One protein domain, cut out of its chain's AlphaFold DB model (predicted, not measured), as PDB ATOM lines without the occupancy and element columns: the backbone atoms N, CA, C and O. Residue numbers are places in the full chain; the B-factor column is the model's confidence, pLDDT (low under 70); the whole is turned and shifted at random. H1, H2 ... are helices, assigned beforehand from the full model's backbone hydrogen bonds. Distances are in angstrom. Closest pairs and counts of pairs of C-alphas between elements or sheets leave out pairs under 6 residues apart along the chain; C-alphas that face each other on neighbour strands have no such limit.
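Overview. This is residues 190 to 268 of the 346 residues of the protein "Hypothetical protein" of Symbiodinium sp. CCMP2592 (UniProt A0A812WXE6). What shape do these atoms make? Four short helices stand as a loosely closed, four-cornered ring, H3 beside H2, H2 beside H1, H1 near H4 and H4 against one end of H3, with each helix running opposite ways to the next; H1 and H3 are apart, at opposite corners of the ring, and so are H2 and H4. A long link, residues 199 to 213, loops out from the H1 side, and Gly 205 in it and Pro 229 in the turn between H2 and H3 mark the two far ends of the whole. What is it made of, and how large is it? The printed part has 79 residues, with four named helices in the order H1, H2, H3, H4 and no named strand, and its class is all helix. It is compact, with a radius of gyration of the C-alphas of 12.5 A, and spans 39 by 30 by 21 A.

Along the chain. Which helix is the longest, and where is it? It is H3, residues 231 to 246, which runs 21.5 A from C-alpha 231 at (338.159, 368.299, 468.442) to C-alpha 246 at (320.279, 358.989, 460.872). Which helices stand before and after it in the chain? Before it comes H2, residues 214 to 226, with 18.4 A from first to last C-alpha. After it comes H4, residues 257 to 266, with 14.2 A from first to last C-alpha, ending at C-alpha 266 at (326.531, 356.024, 475.230). Where does the printed part begin? It begins with H1, residues 190 to 198, which measures 13.0 A and has C-alpha 190 at (334.497, 348.414, 470.280).

Arrangement. How do H2 and H4 stand to H3? H3 touches H4 with residues 242 to 246 alone, the closest C-alphas being those of Ser 246 and Pro 257, 4.2 A apart; the two form a helical hairpin and run opposite ways at a steep tilt of 36 degrees, only just past shallow. H2 and H3 are close but not clearly touching, with the C-alphas of Ser 225 and Phe 234 the closest at 6.2 A, and they run opposite ways at a shallow tilt of 12 degrees. Where does H1 stand? H1 touches H2, with the C-alphas of Lys 190 and Leu 219 the closest at 6.0 A; they form a helical hairpin and run opposite ways at a shallow tilt of 25 degrees. H1 and H4 are close but not clearly touching, with the C-alphas of Ser 197 and Met 259 the closest at 6.9 A, and they run opposite ways at a steep tilt of 39 degrees. Which pairs are apart? H1 and H3 are apart, and so are H2 and H4. What do the backbone N and O atoms show? In H2, H3 and H4 every O i to N i+4 pair is within hydrogen-bond range, and in H1 4 of 5 are.

Size, cuts and confidence. How far does the whole reach? The two C-alphas farthest apart are those of Gly 205 and Pro 229, 39.2 A, while the first and last printed C-alphas, of Lys 190 and Leu 268, are 12.6 A apart. How are the helices linked? The link from H1 to H2 is long, with 15 residues, that from H2 to H3 is tight, with 4, and that from H3 to H4 is short, with 10. Is the printed part whole, and how confident is the model? The printed part has no cut. The mean pLDDT of the printed part is 84.8, and residues 227 to 230 are under 70.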
ATOM      1  N   LYS A 190     334.735 349.331 471.406       84.19
ATOM      2  CA  LYS A 190     334.497 348.414 470.280       84.19
ATOM      3  C   LYS A 190     333.659 347.198 470.689       84.19
ATOM      4  O   LYS A 190     332.752 346.820 469.956       84.19
ATOM      5  N   THR A 191     333.936 346.582 471.837       82.50
ATOM      6  CA  THR A 191     333.157 345.451 472.370       82.50
ATOM      7  C   THR A 191     331.723 345.866 472.673       82.50
ATOM      8  O   THR A 191     330.807 345.223 472.167       82.50
ATOM      9  N   ASN A 192     331.517 346.993 473.356       83.00
ATOM     10  CA  ASN A 192     330.187 347.523 473.651       83.00
ATOM     11  C   ASN A 192     329.384 347.771 472.365       83.00
ATOM     12  O   ASN A 192     328.217 347.399 472.279       83.00
ATOM     13  N   ILE A 193     330.018 348.336 471.331       89.50
ATOM     14  CA  ILE A 193     329.401 348.519 470.011       89.50
ATOM     15  C   ILE A 193     329.007 347.177 469.381       89.50
ATOM     16  O   ILE A 193     327.896 347.057 468.866       89.50
ATOM     17  N   ARG A 194     329.882 346.161 469.422       90.75
ATOM     18  CA  ARG A 194     329.577 344.821 468.888       90.75
ATOM     19  C   ARG A 194     328.385 344.196 469.605       90.75
ATOM     20  O   ARG A 194     327.447 343.766 468.936       90.75
ATOM     21  N   GLU A 195     328.402 344.180 470.932       88.12
ATOM     22  CA  GLU A 195     327.337 343.592 471.750       88.12
ATOM     23  C   GLU A 195     325.998 344.304 471.530       88.12
ATOM     24  O   GLU A 195     324.975 343.666 471.267       88.12
ATOM     25  N   GLU A 196     326.003 345.636 471.550       89.31
ATOM     26  CA  GLU A 196     324.783 346.427 471.413       89.31
ATOM     27  C   GLU A 196     324.253 346.462 469.975       89.31
ATOM     28  O   GLU A 196     323.044 346.594 469.787       89.31
ATOM     29  N   SER A 197     325.099 346.265 468.957       91.06
ATOM     30  CA  SER A 197     324.655 346.175 467.555       91.06
ATOM     31  C   SER A 197     323.684 345.011 467.327       91.06
ATOM     32  O   SER A 197     322.693 345.156 466.606       91.06
ATOM     33  N   ALA A 198     323.934 343.873 467.985       87.50
ATOM     34  CA  ALA A 198     323.108 342.674 467.900       87.50
ATOM     35  C   ALA A 198     321.920 342.701 468.871       87.50
ATOM     36  O   ALA A 198     320.983 341.915 468.717       87.50
ATOM     37  N   ARG A 199     321.942 343.594 469.868       86.69
ATOM     38  CA  ARG A 199     320.895 343.680 470.881       86.69
ATOM     39  C   ARG A 199     319.603 344.198 470.259       86.69
ATOM     40  O   ARG A 199     319.569 345.246 469.611       86.69
ATOM     41  N   CYS A 200     318.518 343.459 470.472       81.81
ATOM     42  CA  CYS A 200     317.201 343.894 470.041       81.81
ATOM     43  C   CYS A 200     316.691 345.024 470.934       81.81
ATOM     44  O   CYS A 200     316.768 344.961 472.166       81.81
ATOM     45  N   ASP A 201     316.138 346.051 470.301       72.88
ATOM     46  CA  ASP A 201     315.373 347.072 470.991       72.88
ATOM     47  C   ASP A 201     314.142 346.438 471.655       72.88
ATOM     48  O   ASP A 201     313.410 345.664 471.040       72.88
ATOM     49  N   ALA A 202     313.913 346.757 472.928       70.31
ATOM     50  CA  ALA A 202     312.875 346.101 473.721       70.31
ATOM     51  C   ALA A 202     311.449 346.514 473.318       70.31
ATOM     52  O   ALA A 202     310.504 345.837 473.708       70.31
ATOM     53  N   VAL A 203     311.292 347.630 472.597       73.06
ATOM     54  CA  VAL A 203     309.987 348.136 472.148       73.06
ATOM     55  C   VAL A 203     309.623 347.533 470.796       73.06
ATOM     56  O   VAL A 203     308.517 347.047 470.597       73.06
ATOM     57  N   THR A 204     310.564 347.554 469.861       77.12
ATOM     58  CA  THR A 204     310.335 347.171 468.463       77.12
ATOM     59  C   THR A 204     310.769 345.742 468.145       77.12
ATOM     60  O   THR A 204     310.451 345.238 467.073       77.12
ATOM     61  N   GLY A 205     311.541 345.100 469.027       83.56
ATOM     62  CA  GLY A 205     312.079 343.751 468.848       83.56
ATOM     63  C   GLY A 205     313.174 343.626 467.784       83.56
ATOM     64  O   GLY A 205     313.742 342.548 467.630       83.56
ATOM     65  N   GLN A 206     313.498 344.697 467.053       84.06
ATOM     66  CA  GLN A 206     314.506 344.646 465.989       84.06
ATOM     67  C   GLN A 206     315.890 344.997 466.533       84.06
ATOM     68  O   GLN A 206     316.018 345.806 467.456       84.06
ATOM     69  N   ALA A 207     316.924 344.426 465.915       87.56
ATOM     70  CA  ALA A 207     318.312 344.772 466.197       87.56
ATOM     71  C   ALA A 207     318.559 346.283 466.038       87.56
ATOM     72  O   ALA A 207     317.908 346.958 465.231       87.56
ATOM     73  N   ARG A 208     319.502 346.818 466.821       87.50
ATOM     74  CA  ARG A 208     319.906 348.229 466.721       87.50
ATOM     75  C   ARG A 208     320.610 348.551 465.412       87.50
ATOM     76  O   ARG A 208     320.428 349.656 464.910       87.50
ATOM     77  N   LEU A 209     321.369 347.595 464.883       91.19
ATOM     78  CA  LEU A 209     322.008 347.681 463.578       91.19
ATOM     79  C   LEU A 209     321.346 346.678 462.626       91.19
ATOM     80  O   LEU A 209     321.402 345.469 462.862       91.19
ATOM     81  N   LYS A 210     320.703 347.170 461.563       90.06
ATOM     82  CA  LYS A 210     320.031 346.315 460.574       90.06
ATOM     83  C   LYS A 210     321.038 345.722 459.592       90.06
ATOM     84  O   LYS A 210     321.031 344.512 459.367       90.06
ATOM     85  N   ASN A 211     321.922 346.550 459.042       91.12
ATOM     86  CA  ASN A 211     322.990 346.137 458.148       91.12
ATOM     87  C   ASN A 211     324.245 345.758 458.946       91.12
ATOM     88  O   ASN A 211     325.026 346.609 459.371       91.12
ATOM     89  N   ARG A 212     324.463 344.452 459.119       90.50
ATOM     90  CA  ARG A 212     325.612 343.935 459.875       90.50
ATOM     91  C   ARG A 212     326.967 344.230 459.236       90.50
ATOM     92  O   ARG A 212     327.955 344.266 459.963       90.50
ATOM     93  N   GLU A 213     327.035 344.474 457.930       89.62
ATOM     94  CA  GLU A 213     328.297 344.802 457.256       89.62
ATOM     95  C   GLU A 213     328.865 346.136 457.760       89.62
ATOM     96  O   GLU A 213     330.079 346.276 457.933       89.62
ATOM     97  N   LEU A 214     327.982 347.074 458.129       91.88
ATOM     98  CA  LEU A 214     328.364 348.368 458.698       91.88
ATOM     99  C   LEU A 214     329.028 348.258 460.069       91.88
ATOM    100  O   LEU A 214     329.679 349.211 460.487       91.88
ATOM    101  N   LEU A 215     328.906 347.128 460.775       93.12
ATOM    102  CA  LEU A 215     329.562 346.967 462.072       93.12
ATOM    103  C   LEU A 215     331.078 347.132 461.935       93.12
ATOM    104  O   LEU A 215     331.677 347.868 462.710       93.12
ATOM    105  N   SER A 216     331.685 346.490 460.934       89.44
ATOM    106  CA  SER A 216     333.124 346.614 460.665       89.44
ATOM    107  C   SER A 216     333.523 348.075 460.428       89.44
ATOM    108  O   SER A 216     334.407 348.593 461.104       89.44
ATOM    109  N   VAL A 217     332.757 348.771 459.588       91.50
ATOM    110  CA  VAL A 217     332.952 350.182 459.245       91.50
ATOM    111  C   VAL A 217     332.836 351.095 460.472       91.50
ATOM    112  O   VAL A 217     333.662 351.982 460.659       91.50
ATOM    113  N   ILE A 218     331.851 350.876 461.350       91.62
ATOM    114  CA  ILE A 218     331.687 351.659 462.589       91.62
ATOM    115  C   ILE A 218     332.884 351.450 463.525       91.62
ATOM    116  O   ILE A 218     333.370 352.403 464.135       91.62
ATOM    117  N   LEU A 219     333.375 350.215 463.650       88.19
ATOM    118  CA  LEU A 219     334.550 349.917 464.471       88.19
ATOM    119  C   LEU A 219     335.821 350.564 463.904       88.19
ATOM    120  O   LEU A 219     336.657 351.027 464.685       88.19
ATOM    121  N   ASP A 220     335.940 350.641 462.579       82.25
ATOM    122  CA  ASP A 220     337.028 351.348 461.902       82.25
ATOM    123  C   ASP A 220     336.913 352.863 462.084       82.25
ATOM    124  O   ASP A 220     337.918 353.519 462.339       82.25
ATOM    125  N   PHE A 221     335.703 353.429 462.062       88.12
ATOM    126  CA  PHE A 221     335.476 354.840 462.390       88.12
ATOM    127  C   PHE A 221     335.899 355.174 463.820       88.12
ATOM    128  O   PHE A 221     336.562 356.184 464.038       88.12
ATOM    129  N   VAL A 222     335.579 354.315 464.792       84.62
ATOM    130  CA  VAL A 222     336.057 354.461 466.176       84.62
ATOM    131  C   VAL A 222     337.584 354.450 466.226       84.62
ATOM    132  O   VAL A 222     338.173 355.363 466.801       84.62
ATOM    133  N   GLN A 223     338.219 353.480 465.565       79.88
ATOM    134  CA  GLN A 223     339.677 353.352 465.518       79.88
ATOM    135  C   GLN A 223     340.359 354.555 464.853       79.88
ATOM    136  O   GLN A 223     341.331 355.080 465.386       79.88
ATOM    137  N   PHE A 224     339.846 354.990 463.705       77.81
ATOM    138  CA  PHE A 224     340.349 356.135 462.955       77.81
ATOM    139  C   PHE A 224     340.140 357.443 463.718       77.81
ATOM    140  O   PHE A 224     341.039 358.270 463.810       77.81
ATOM    141  N   SER A 225     338.961 357.633 464.311       79.19
ATOM    142  CA  SER A 225     338.652 358.867 465.031       79.19
ATOM    143  C   SER A 225     339.526 359.072 466.266       79.19
ATOM    144  O   SER A 225     339.781 360.215 466.637       79.19
ATOM    145  N   ALA A 226     340.041 357.987 466.858       72.81
ATOM    146  CA  ALA A 226     341.016 358.072 467.935       72.81
ATOM    147  C   ALA A 226     342.281 358.823 467.490       72.81
ATOM    148  O   ALA A 226     342.831 359.564 468.291       72.81
ATOM    149  N   THR A 227     342.693 358.709 466.219       67.94
ATOM    150  CA  THR A 227     343.916 359.329 465.684       67.94
ATOM    151  C   THR A 227     343.720 360.750 465.144       67.94
ATOM    152  O   THR A 227     344.661 361.324 464.599       67.94
ATOM    153  N   LEU A 228     342.512 361.320 465.223       65.81
ATOM    154  CA  LEU A 228     342.242 362.658 464.689       65.81
ATOM    155  C   LEU A 228     342.870 363.737 465.584       65.81
ATOM    156  O   LEU A 228     342.539 363.762 466.763       65.81
ATOM    157  N   PRO A 229     343.699 364.656 465.053       60.66
ATOM    158  CA  PRO A 229     344.516 365.598 465.832       60.66
ATOM    159  C   PRO A 229     343.766 366.813 466.412       60.66
ATOM    160  O   PRO A 229     344.401 367.744 466.892       60.66
ATOM    161  N   SER A 230     342.432 366.893 466.324       67.12
ATOM    162  CA  SER A 230     341.688 368.002 466.948       67.12
ATOM    163  C   SER A 230     340.210 367.696 467.178       67.12
ATOM    164  O   SER A 230     339.601 366.970 466.388       67.12
ATOM    165  N   ASP A 231     339.608 368.349 468.179       73.62
ATOM    166  CA  ASP A 231     338.159 368.299 468.442       73.62
ATOM    167  C   ASP A 231     337.333 368.752 467.242       73.62
ATOM    168  O   ASP A 231     336.305 368.160 466.936       73.62
ATOM    169  N   CYS A 232     337.797 369.763 466.502       77.56
ATOM    170  CA  CYS A 232     337.100 370.232 465.307       77.56
ATOM    171  C   CYS A 232     337.038 369.140 464.229       77.56
ATOM    172  O   CYS A 232     335.983 368.901 463.640       77.56
ATOM    173  N   GLN A 233     338.148 368.435 463.986       74.38
ATOM    174  CA  GLN A 233     338.177 367.335 463.022       74.38
ATOM    175  C   GLN A 233     337.385 366.125 463.523       74.38
ATOM    176  O   GLN A 233     336.631 365.541 462.744       74.38
ATOM    177  N   PHE A 234     337.496 365.789 464.811       83.00
ATOM    178  CA  PHE A 234     336.714 364.727 465.441       83.00
ATOM    179  C   PHE A 234     335.209 364.996 465.339       83.00
ATOM    180  O   PHE A 234     334.459 364.159 464.837       83.00
ATOM    181  N   HIS A 235     334.774 366.192 465.735       85.69
ATOM    182  CA  HIS A 235     333.388 366.627 465.655       85.69
ATOM    183  C   HIS A 235     332.880 366.634 464.215       85.69
ATOM    184  O   HIS A 235     331.792 366.127 463.956       85.69
ATOM    185  N   THR A 236     333.656 367.182 463.275       85.06
ATOM    186  CA  THR A 236     333.283 367.225 461.853       85.06
ATOM    187  C   THR A 236     333.081 365.815 461.300       85.06
ATOM    188  O   THR A 236     332.061 365.532 460.667       85.06
ATOM    189  N   PHE A 237     334.022 364.912 461.591       87.00
ATOM    190  CA  PHE A 237     333.953 363.509 461.198       87.00
ATOM    191  C   PHE A 237     332.706 362.826 461.773       87.00
ATOM    192  O   PHE A 237     331.870 362.324 461.017       87.00
ATOM    193  N   TRP A 238     332.526 362.854 463.095       90.69
ATOM    194  CA  TRP A 238     331.412 362.164 463.743       90.69
ATOM    195  C   TRP A 238     330.055 362.789 463.443       90.69
ATOM    196  O   TRP A 238     329.083 362.054 463.297       90.69
ATOM    197  N   SER A 239     329.965 364.105 463.260       90.44
ATOM    198  CA  SER A 239     328.714 364.755 462.845       90.44
ATOM    199  C   SER A 239     328.297 364.312 461.445       90.44
ATOM    200  O   SER A 239     327.121 364.026 461.218       90.44
ATOM    201  N   SER A 240     329.258 364.167 460.523       91.44
ATOM    202  CA  SER A 240     329.006 363.607 459.191       91.44
ATOM    203  C   SER A 240     328.535 362.150 459.267       91.44
ATOM    204  O   SER A 240     327.508 361.803 458.676       91.44
ATOM    205  N   VAL A 241     329.222 361.305 460.048       92.06
ATOM    206  CA  VAL A 241     328.832 359.898 460.256       92.06
ATOM    207  C   VAL A 241     327.431 359.803 460.870       92.06
ATOM    208  O   VAL A 241     326.580 359.094 460.338       92.06
ATOM    209  N   MET A 242     327.150 360.551 461.942       93.12
ATOM    210  CA  MET A 242     325.853 360.542 462.629       93.12
ATOM    211  C   MET A 242     324.715 361.027 461.730       93.12
ATOM    212  O   MET A 242     323.620 360.460 461.775       93.12
ATOM    213  N   SER A 243     324.965 362.044 460.902       90.56
ATOM    214  CA  SER A 243     323.998 362.535 459.919       90.56
ATOM    215  C   SER A 243     323.642 361.442 458.908       90.56
ATOM    216  O   SER A 243     322.467 361.105 458.777       90.56
ATOM    217  N   ARG A 244     324.642 360.787 458.302       90.88
ATOM    218  CA  ARG A 244     324.434 359.689 457.338       90.88
ATOM    219  C   ARG A 244     323.797 358.451 457.960       90.88
ATOM    220  O   ARG A 244     323.020 357.768 457.301       90.88
ATOM    221  N   MET A 245     324.112 358.141 459.219       92.38
ATOM    222  CA  MET A 245     323.460 357.044 459.939       92.38
ATOM    223  C   MET A 245     321.999 357.347 460.263       92.38
ATOM    224  O   MET A 245     321.187 356.431 460.276       92.38
ATOM    225  N   SER A 246     321.650 358.607 460.511       90.88
ATOM    226  CA  SER A 246     320.279 358.989 460.872       90.88
ATOM    227  C   SER A 246     319.393 359.273 459.654       90.88
ATOM    228  O   SER A 246     318.171 359.215 459.771       90.88
ATOM    229  N   ALA A 247     319.997 359.596 458.510       88.00
ATOM    230  CA  ALA A 247     319.308 359.936 457.276       88.00
ATOM    231  C   ALA A 247     318.908 358.696 456.456       88.00
ATOM    232  O   ALA A 247     319.460 357.605 456.610       88.00
ATOM    233  N   ALA A 248     317.918 358.886 455.586       82.62
ATOM    234  CA  ALA A 248     317.420 357.881 454.646       82.62
ATOM    235  C   ALA A 248     317.064 358.513 453.287       82.62
ATOM    236  O   ALA A 248     316.176 358.027 452.588       82.62
ATOM    237  N   SER A 249     317.685 359.646 452.950       81.62
ATOM    238  CA  SER A 249     317.307 360.477 451.803       81.62
ATOM    239  C   SER A 249     318.249 360.319 450.611       81.62
ATOM    240  O   SER A 249     317.798 360.425 449.472       81.62
ATOM    241  N   ALA A 250     319.534 360.057 450.843       79.31
ATOM    242  CA  ALA A 250     320.543 359.878 449.807       79.31
ATOM    243  C   ALA A 250     320.981 358.406 449.672       79.31
ATOM    244  O   ALA A 250     321.010 357.675 450.662       79.31
ATOM    245  N   PRO A 251     321.430 357.962 448.478       75.25
ATOM    246  CA  PRO A 251     321.985 356.615 448.286       75.25
ATOM    247  C   PRO A 251     323.221 356.313 449.148       75.25
ATOM    248  O   PRO A 251     323.570 355.155 449.352       75.25
ATOM    249  N   THR A 252     323.910 357.350 449.628       74.38
ATOM    250  CA  THR A 252     325.085 357.250 450.503       74.38
ATOM    251  C   THR A 252     324.738 357.174 451.989       74.38
ATOM    252  O   THR A 252     325.651 357.071 452.816       74.38
ATOM    253  N   ASP A 253     323.461 357.288 452.343       84.56
ATOM    254  CA  ASP A 253     323.008 357.212 453.724       84.56
ATOM    255  C   ASP A 253     322.983 355.763 454.200       84.56
ATOM    256  O   ASP A 253     322.709 354.833 453.443       84.56
ATOM    257  N   PHE A 254     323.275 355.570 455.482       87.62
ATOM    258  CA  PHE A 254     323.316 354.239 456.074       87.62
ATOM    259  C   PHE A 254     321.942 353.793 456.587       87.62
ATOM    260  O   PHE A 254     321.685 352.595 456.632       87.62
ATOM    261  N   ASN A 255     321.057 354.737 456.946       91.19
ATOM    262  CA  ASN A 255     319.711 354.466 457.468       91.19
ATOM    263  C   ASN A 255     319.699 353.524 458.695       91.19
ATOM    264  O   ASN A 255     318.910 352.581 458.802       91.19
ATOM    265  N   GLU A 256     320.571 353.825 459.659       92.50
ATOM    266  CA  GLU A 256     320.734 353.137 460.945       92.50
ATOM    267  C   GLU A 256     320.469 354.080 462.142       92.50
ATOM    268  O   GLU A 256     321.321 354.230 463.029       92.50
ATOM    269  N   PRO A 257     319.289 354.730 462.228       91.56
ATOM    270  CA  PRO A 257     319.029 355.783 463.216       91.56
ATOM    271  C   PRO A 257     319.116 355.296 464.669       91.56
ATOM    272  O   PRO A 257     319.421 356.071 465.573       91.56
ATOM    273  N   ARG A 258     318.880 354.004 464.917       89.81
ATOM    274  CA  ARG A 258     318.956 353.419 466.266       89.81
ATOM    275  C   ARG A 258     320.388 353.223 466.730       89.81
ATOM    276  O   ARG A 258     320.697 353.514 467.882       89.81
ATOM    277  N   MET A 259     321.255 352.752 465.839       92.25
ATOM    278  CA  MET A 259     322.677 352.670 466.136       92.25
ATOM    279  C   MET A 259     323.272 354.074 466.291       92.25
ATOM    280  O   MET A 259     324.066 354.291 467.200       92.25
ATOM    281  N   ALA A 260     322.833 355.046 465.482       92.06
ATOM    282  CA  ALA A 260     323.228 356.447 465.639       92.06
ATOM    283  C   ALA A 260     322.843 357.010 467.018       92.06
ATOM    284  O   ALA A 260     323.671 357.635 467.676       92.06
ATOM    285  N   ALA A 261     321.612 356.753 467.477       88.88
ATOM    286  CA  ALA A 261     321.165 357.148 468.812       88.88
ATOM    287  C   ALA A 261     322.020 356.497 469.910       88.88
ATOM    288  O   ALA A 261     322.535 357.191 470.775       88.88
ATOM    289  N   TYR A 262     322.274 355.185 469.819       89.25
ATOM    290  CA  TYR A 262     323.146 354.501 470.777       89.25
ATOM    291  C   TYR A 262     324.551 355.113 470.836       89.25
ATOM    292  O   TYR A 262     325.066 355.372 471.923       89.25
ATOM    293  N   LEU A 263     325.169 355.352 469.675       90.25
ATOM    294  CA  LEU A 263     326.495 355.957 469.609       90.25
ATOM    295  C   LEU A 263     326.485 357.351 470.241       90.25
ATOM    296  O   LEU A 263     327.385 357.663 471.007       90.25
ATOM    297  N   ARG A 264     325.458 358.163 469.989       88.94
ATOM    298  CA  ARG A 264     325.327 359.501 470.577       88.94
ATOM    299  C   ARG A 264     325.130 359.486 472.093       88.94
ATOM    300  O   ARG A 264     325.685 360.339 472.766       88.94
ATOM    301  N   ASP A 265     324.343 358.548 472.605       84.38
ATOM    302  CA  ASP A 265     323.906 358.566 474.004       84.38
ATOM    303  C   ASP A 265     324.885 357.843 474.947       84.38
ATOM    304  O   ASP A 265     324.858 358.055 476.159       84.38
ATOM    305  N   HIS A 266     325.720 356.942 474.414       82.00
ATOM    306  CA  HIS A 266     326.531 356.024 475.230       82.00
ATOM    307  C   HIS A 266     328.013 355.962 474.870       82.00
ATOM    308  O   HIS A 266     328.817 355.408 475.634       82.00
ATOM    309  N   ILE A 267     328.370 356.450 473.689       84.62
ATOM    310  CA  ILE A 267     329.721 356.346 473.151       84.62
ATOM    311  C   ILE A 267     330.283 357.763 473.023       84.62
ATOM    312  O   ILE A 267     331.253 358.088 473.693       84.62
ATOM    313  N   LEU A 268     329.633 358.629 472.263       86.50
ATOM    314  CA  LEU A 268     330.001 360.027 472.086       86.50
ATOM    315  C   LEU A 268     329.438 360.899 473.221       86.50
ATOM    316  O   LEU A 268     328.425 360.566 473.827       86.50
TER     317      LEU A 268